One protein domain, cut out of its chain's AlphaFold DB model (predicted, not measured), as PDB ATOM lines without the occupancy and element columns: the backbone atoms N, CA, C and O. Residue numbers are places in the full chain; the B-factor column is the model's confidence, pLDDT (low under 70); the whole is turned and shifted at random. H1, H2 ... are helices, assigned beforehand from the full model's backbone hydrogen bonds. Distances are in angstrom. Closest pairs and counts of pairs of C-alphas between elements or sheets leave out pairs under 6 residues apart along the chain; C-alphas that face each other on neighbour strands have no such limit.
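Overview. This is residues 113 to 167 of the 168 residues of an uncharacterized protein of Actinobacteria bacterium (UniProt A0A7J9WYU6). Look first for one long helix, H1, whose first part sticks out free with residues 118 to 123, while two short helices pack on its later part: H2 near its last residues and H3 on its side. Between H1 and H2 a long loop, residues 135 to 147, runs out and folds back. The printed part has 55 residues with three named helices, in the order H1, H2, H3, and no named strand; the class is all helix, though under half of the residues, 27, are in named elements. The whole is loose, with a radius of gyration of the C-alphas of 13.6 A, and elongated, spanning 41 by 26 by 15 A.

Along the chain. Find C-alpha 118 at (267.267, 221.824, 408.962); from there H1, residues 118 to 134, runs 24.6 A to C-alpha 134 at (243.586, 215.710, 406.496). H2 is residues 148 to 151. H3, residues 161 to 166, ends with C-alpha 166 at (252.899, 217.298, 396.018), 8.7 A from its first.

Arrangement. Start from H1 at residues 127 to 134, with which alone it touches H3; the closest C-alphas, those of Ser 131 and Trp 161, are 5.9 A apart. H1 and H3 run opposite ways at a steep tilt of 47 degrees. H1 touches H2 with residues 132 to 134 alone, and the closest C-alphas, those of Arg 133 and Pro 148, are 5.1 A apart. H2 and H3 are apart. In H1 and H3 every O i to N i+4 pair is within hydrogen-bond range; H2 is too short for such a pair.

Size, cuts and confidence. Look to Glu 116 and Pro 142 for the two C-alphas farthest apart, 41.5 A. The printed part has no cut. The link from H1 to H2 is long, with 13 residues, and that from H2 to H3 is short, with 9. The mean pLDDT of the printed part is 81.8; residues 139 to 143 and residue 167 are under 70.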
ATOM      1  N   GLU A 113     264.059 211.110 417.552       78.31
ATOM      2  CA  GLU A 113     265.436 211.244 418.061       78.31
ATOM      3  C   GLU A 113     266.192 212.469 417.498       78.31
ATOM      4  O   GLU A 113     267.398 212.606 417.676       78.31
ATOM      5  N   GLY A 114     265.479 213.397 416.852       80.38
ATOM      6  CA  GLY A 114     266.029 214.600 416.231       80.38
ATOM      7  C   GLY A 114     266.016 214.547 414.704       80.38
ATOM      8  O   GLY A 114     265.472 213.627 414.093       80.38
ATOM      9  N   PHE A 115     266.585 215.578 414.082       88.06
ATOM     10  CA  PHE A 115     266.722 215.692 412.631       88.06
ATOM     11  C   PHE A 115     268.195 215.865 412.280       88.06
ATOM     12  O   PHE A 115     268.890 216.645 412.925       88.06
ATOM     13  N   GLU A 116     268.649 215.177 411.233       89.62
ATOM     14  CA  GLU A 116     270.021 215.285 410.721       89.62
ATOM     15  C   GLU A 116     270.341 216.695 410.191       89.62
ATOM     16  O   GLU A 116     271.461 217.179 410.324       89.62
ATOM     17  N   SER A 117     269.350 217.379 409.610       92.25
ATOM     18  CA  SER A 117     269.509 218.711 409.024       92.25
ATOM     19  C   SER A 117     268.244 219.563 409.173       92.25
ATOM     20  O   SER A 117     267.141 219.046 409.381       92.25
ATOM     21  N   LEU A 118     268.396 220.886 409.019       91.12
ATOM     22  CA  LEU A 118     267.267 221.824 408.962       91.12
ATOM     23  C   LEU A 118     266.301 221.465 407.827       91.12
ATOM     24  O   LEU A 118     265.091 221.502 408.015       91.12
ATOM     25  N   GLU A 119     266.825 221.058 406.672       92.81
ATOM     26  CA  GLU A 119     266.004 220.658 405.533       92.81
ATOM     27  C   GLU A 119     265.123 219.443 405.863       92.81
ATOM     28  O   GLU A 119     263.922 219.444 405.575       92.81
ATOM     29  N   SER A 120     265.685 218.425 406.520       88.81
ATOM     30  CA  SER A 120     264.928 217.257 406.980       88.81
ATOM     31  C   SER A 120     263.854 217.648 408.001       88.81
ATOM     32  O   SER A 120     262.726 217.154 407.923       88.81
ATOM     33  N   ALA A 121     264.158 218.589 408.902       89.12
ATOM     34  CA  ALA A 121     263.184 219.139 409.843       89.12
ATOM     35  C   ALA A 121     262.046 219.884 409.124       89.12
ATOM     36  O   ALA A 121     260.872 219.643 409.407       89.12
ATOM     37  N   GLU A 122     262.358 220.744 408.153       90.00
ATOM     38  CA  GLU A 122     261.358 221.484 407.377       90.00
ATOM     39  C   GLU A 122     260.446 220.555 406.573       90.00
ATOM     40  O   GLU A 122     259.218 220.704 406.599       90.00
ATOM     41  N   ARG A 123     261.027 219.570 405.873       88.38
ATOM     42  CA  ARG A 123     260.278 218.557 405.117       88.38
ATOM     43  C   ARG A 123     259.349 217.781 406.043       88.38
ATOM     44  O   ARG A 123     258.165 217.639 405.736       88.38
ATOM     45  N   TYR A 124     259.846 217.351 407.202       88.12
ATOM     46  CA  TYR A 124     259.031 216.649 408.185       88.12
ATOM     47  C   TYR A 124     257.885 217.516 408.712       88.12
ATOM     48  O   TYR A 124     256.742 217.066 408.736       88.12
ATOM     49  N   VAL A 125     258.149 218.771 409.091       87.75
ATOM     50  CA  VAL A 125     257.109 219.692 409.576       87.75
ATOM     51  C   VAL A 125     256.025 219.899 408.516       87.75
ATOM     52  O   VAL A 125     254.839 219.879 408.850       87.75
ATOM     53  N   ARG A 126     256.392 220.027 407.233       87.75
ATOM     54  CA  ARG A 126     255.416 220.111 406.132       87.75
ATOM     55  C   ARG A 126     254.543 218.860 406.044       87.75
ATOM     56  O   ARG A 126     253.321 218.993 405.967       87.75
ATOM     57  N   LEU A 127     255.143 217.669 406.105       88.38
ATOM     58  CA  LEU A 127     254.404 216.401 406.091       88.38
ATOM     59  C   LEU A 127     253.484 216.277 407.313       88.38
ATOM     60  O   LEU A 127     252.316 215.926 407.177       88.38
ATOM     61  N   LEU A 128     253.981 216.632 408.497       88.44
ATOM     62  CA  LEU A 128     253.240 216.597 409.754       88.44
ATOM     63  C   LEU A 128     252.001 217.501 409.709       88.44
ATOM     64  O   LEU A 128     250.903 217.075 410.071       88.44
ATOM     65  N   VAL A 129     252.172 218.746 409.259       88.38
ATOM     66  CA  VAL A 129     251.080 219.721 409.137       88.38
ATOM     67  C   VAL A 129     250.096 219.301 408.048       88.38
ATOM     68  O   VAL A 129     248.888 219.391 408.264       88.38
ATOM     69  N   GLY A 130     250.581 218.814 406.902       88.56
ATOM     70  CA  GLY A 130     249.718 218.301 405.838       88.56
ATOM     71  C   GLY A 130     248.887 217.105 406.297       88.56
ATOM     72  O   GLY A 130     247.668 217.128 406.175       88.56
ATOM     73  N   SER A 131     249.514 216.118 406.937       87.62
ATOM     74  CA  SER A 131     248.817 214.972 407.527       87.62
ATOM     75  C   SER A 131     247.777 215.407 408.568       87.62
ATOM     76  O   SER A 131     246.638 214.944 408.542       87.62
ATOM     77  N   TYR A 132     248.118 216.355 409.450       87.25
ATOM     78  CA  TYR A 132     247.172 216.906 410.426       87.25
ATOM     79  C   TYR A 132     245.940 217.535 409.759       87.25
ATOM     80  O   TYR A 132     244.820 217.283 410.198       87.25
ATOM     81  N   ARG A 133     246.129 218.308 408.682       87.69
ATOM     82  CA  ARG A 133     245.047 218.981 407.941       87.69
ATOM     83  C   ARG A 133     244.021 218.017 407.332       87.69
ATOM     84  O   ARG A 133     242.866 218.407 407.186       87.69
ATOM     85  N   PHE A 134     244.433 216.786 407.030       88.88
ATOM     86  CA  PHE A 134     243.586 215.710 406.496       88.88
ATOM     87  C   PHE A 134     243.073 214.741 407.570       88.88
ATOM     88  O   PHE A 134     242.150 213.964 407.321       88.88
ATOM     89  N   LYS A 135     243.636 214.765 408.784       85.94
ATOM     90  CA  LYS A 135     243.229 213.850 409.851       85.94
ATOM     91  C   LYS A 135     241.838 214.216 410.366       85.94
ATOM     92  O   LYS A 135     241.663 215.231 411.037       85.94
ATOM     93  N   ARG A 136     240.861 213.341 410.120       85.88
ATOM     94  CA  ARG A 136     239.518 213.441 410.705       85.88
ATOM     95  C   ARG A 136     239.578 213.344 412.224       85.88
ATOM     96  O   ARG A 136     240.250 212.468 412.774       85.88
ATOM     97  N   PHE A 137     238.865 214.235 412.903       82.38
ATOM     98  CA  PHE A 137     238.725 214.157 414.350       82.38
ATOM     99  C   PHE A 137     237.757 213.029 414.712       82.38
ATOM    100  O   PHE A 137     236.569 213.096 414.407       82.38
ATOM    101  N   THR A 138     238.279 211.976 415.338       74.06
ATOM    102  CA  THR A 138     237.498 210.812 415.790       74.06
ATOM    103  C   THR A 138     236.903 211.007 417.180       74.06
ATOM    104  O   THR A 138     235.907 210.368 417.502       74.06
ATOM    105  N   ASP A 139     237.471 211.932 417.959       69.50
ATOM    106  CA  ASP A 139     237.201 212.078 419.395       69.50
ATOM    107  C   ASP A 139     236.557 213.443 419.727       69.50
ATOM    108  O   ASP A 139     236.634 213.922 420.857       69.50
ATOM    109  N   SER A 140     235.964 214.122 418.735       65.38
ATOM    110  CA  SER A 140     235.200 215.358 418.957       65.38
ATOM    111  C   SER A 140     233.793 215.037 419.481       65.38
ATOM    112  O   SER A 140     233.195 214.036 419.098       65.38
ATOM    113  N   CYS A 141     233.246 215.875 420.366       55.50
ATOM    114  CA  CYS A 141     231.880 215.742 420.881       55.50
ATOM    115  C   CYS A 141     231.115 217.053 420.606       55.50
ATOM    116  O   CYS A 141     231.587 218.095 421.063       55.50
ATOM    117  N   PRO A 142     229.993 217.056 419.855       54.66
ATOM    118  CA  PRO A 142     229.398 215.943 419.114       54.66
ATOM    119  C   PRO A 142     230.240 215.626 417.864       54.66
ATOM    120  O   PRO A 142     230.687 216.530 417.159       54.66
ATOM    121  N   GLY A 143     230.502 214.342 417.615       61.00
ATOM    122  CA  GLY A 143     231.463 213.867 416.614       61.00
ATOM    123  C   GLY A 143     231.163 214.330 415.197       61.00
ATOM    124  O   GLY A 143     230.407 213.689 414.475       61.00
ATOM    125  N   ASN A 144     231.808 215.415 414.772       71.38
ATOM    126  CA  ASN A 144     231.667 215.932 413.415       71.38
ATOM    127  C   ASN A 144     232.404 215.064 412.381       71.38
ATOM    128  O   ASN A 144     232.100 215.176 411.199       71.38
ATOM    129  N   ARG A 145     233.346 214.202 412.810       80.12
ATOM    130  CA  ARG A 145     234.181 213.316 411.967       80.12
ATOM    131  C   ARG A 145     234.847 214.027 410.782       80.12
ATOM    132  O   ARG A 145     235.234 213.378 409.815       80.12
ATOM    133  N   LYS A 146     235.000 215.349 410.866       85.56
ATOM    134  CA  LYS A 146     235.625 216.183 409.839       85.56
ATOM    135  C   LYS A 146     237.089 216.416 410.190       85.56
ATOM    136  O   LYS A 146     237.466 216.502 411.360       85.56
ATOM    137  N   SER A 147     237.923 216.489 409.167       87.75
ATOM    138  CA  SER A 147     239.292 216.994 409.233       87.75
ATOM    139  C   SER A 147     239.306 218.528 409.277       87.75
ATOM    140  O   SER A 147     238.299 219.156 408.941       87.75
ATOM    141  N   PRO A 148     240.427 219.169 409.659       87.94
ATOM    142  CA  PRO A 148     240.555 220.625 409.607       87.94
ATOM    143  C   PRO A 148     240.154 221.250 408.263       87.94
ATOM    144  O   PRO A 148     239.483 222.278 408.254       87.94
ATOM    145  N   LEU A 149     240.524 220.631 407.136       88.44
ATOM    146  CA  LEU A 149     240.161 221.137 405.808       88.44
ATOM    147  C   LEU A 149     238.661 220.990 405.517       88.44
ATOM    148  O   LEU A 149     238.048 221.942 405.044       88.44
ATOM    149  N   GLU A 150     238.048 219.859 405.879       88.56
ATOM    150  CA  GLU A 150     236.593 219.669 405.748       88.56
ATOM    151  C   GLU A 150     235.803 220.643 406.645       88.56
ATOM    152  O   GLU A 150     234.713 221.084 406.278       88.56
ATOM    153  N   ILE A 151     236.335 221.005 407.820       87.88
ATOM    154  CA  ILE A 151     235.748 222.048 408.684       87.88
ATOM    155  C   ILE A 151     235.853 223.425 408.018       87.88
ATOM    156  O   ILE A 151     234.912 224.207 408.104       87.88
ATOM    157  N   ALA A 152     236.957 223.701 407.322       87.50
ATOM    158  CA  ALA A 152     237.151 224.928 406.551       87.50
ATOM    159  C   ALA A 152     236.347 224.969 405.231       87.50
ATOM    160  O   ALA A 152     236.499 225.913 404.461       87.50
ATOM    161  N   GLY A 153     235.508 223.962 404.956       87.94
ATOM    162  CA  GLY A 153     234.676 223.895 403.753       87.94
ATOM    163  C   GLY A 153     235.405 223.401 402.501       87.94
ATOM    164  O   GLY A 153     234.842 223.467 401.413       87.94
ATOM    165  N   ILE A 154     236.634 222.894 402.633       86.81
ATOM    166  CA  ILE A 154     237.352 222.272 401.520       86.81
ATOM    167  C   ILE A 154     236.815 220.857 401.319       86.81
ATOM    168  O   ILE A 154     236.887 220.018 402.221       86.81
ATOM    169  N   ASP A 155     236.313 220.585 400.118       84.31
ATOM    170  CA  ASP A 155     235.932 219.239 399.714       84.31
ATOM    171  C   ASP A 155     237.183 218.419 399.374       84.31
ATOM    172  O   ASP A 155     237.966 218.767 398.486       84.31
ATOM    173  N   LEU A 156     237.387 217.331 400.118       82.19
ATOM    174  CA  LEU A 156     238.553 216.477 399.957       82.19
ATOM    175  C   LEU A 156     238.358 215.368 398.916       82.19
ATOM    176  O   LEU A 156     239.369 214.789 398.560       82.19
ATOM    177  N   GLN A 157     237.145 215.061 398.422       75.06
ATOM    178  CA  GLN A 157     236.837 214.059 397.364       75.06
ATOM    179  C   GLN A 157     237.845 212.897 397.172       75.06
ATOM    180  O   GLN A 157     238.312 212.642 396.064       75.06
ATOM    181  N   GLY A 158     238.237 212.194 398.238       70.75
ATOM    182  CA  GLY A 158     239.186 211.071 398.139       70.75
ATOM    183  C   GLY A 158     240.637 211.442 397.787       70.75
ATOM    184  O   GLY A 158     241.442 210.552 397.527       70.75
ATOM    185  N   ARG A 159     241.001 212.729 397.800       75.56
ATOM    186  CA  ARG A 159     242.387 213.195 397.707       75.56
ATOM    187  C   ARG A 159     243.155 212.752 398.946       75.56
ATOM    188  O   ARG A 159     242.735 213.009 400.074       75.56
ATOM    189  N   ASP A 160     244.305 212.134 398.719       77.38
ATOM    190  CA  ASP A 160     245.256 211.846 399.780       77.38
ATOM    191  C   ASP A 160     246.083 213.096 400.127       77.38
ATOM    192  O   ASP A 160     246.349 213.962 399.286       77.38
ATOM    193  N   TRP A 161     246.498 213.187 401.390       78.25
ATOM    194  CA  TRP A 161     247.281 214.310 401.904       78.25
ATOM    195  C   TRP A 161     248.638 214.437 401.200       78.25
ATOM    196  O   TRP A 161     249.125 215.554 401.025       78.25
ATOM    197  N   LEU A 162     249.239 213.323 400.767       78.50
ATOM    198  CA  LEU A 162     250.505 213.322 400.046       78.50
ATOM    199  C   LEU A 162     250.314 213.920 398.651       78.50
ATOM    200  O   LEU A 162     251.062 214.810 398.254       78.50
ATOM    201  N   THR A 163     249.261 213.504 397.941       76.56
ATOM    202  CA  THR A 163     248.892 214.070 396.634       76.56
ATOM    203  C   THR A 163     248.626 215.569 396.743       76.56
ATOM    204  O   THR A 163     249.119 216.337 395.922       76.56
ATOM    205  N   PHE A 164     247.920 216.004 397.789       73.44
ATOM    206  CA  PHE A 164     247.664 217.421 398.047       73.44
ATOM    207  C   PHE A 164     248.942 218.229 398.325       73.44
ATOM    208  O   PHE A 164     249.041 219.374 397.900       73.44
ATOM    209  N   LEU A 165     249.923 217.663 399.034       75.75
ATOM    210  CA  LEU A 165     251.194 218.347 399.311       75.75
ATOM    211  C   LEU A 165     252.132 218.406 398.096       75.75
ATOM    212  O   LEU A 165     252.956 219.319 398.015       75.75
ATOM    213  N   LEU A 166     252.046 217.420 397.202       74.56
ATOM    214  CA  LEU A 166     252.899 217.298 396.018       74.56
ATOM    215  C   LEU A 166     252.370 218.085 394.813       74.56
ATOM    216  O   LEU A 166     253.155 218.460 393.947       74.56
ATOM    217  N   GLN A 167     251.066 218.365 394.767       65.75
ATOM    218  CA  GLN A 167     250.462 219.297 393.815       65.75
ATOM    219  C   GLN A 167     250.797 220.738 394.235       65.75
ATOM    220  O   GLN A 167     250.047 221.372 394.976       65.75
TER     221      GLN A 167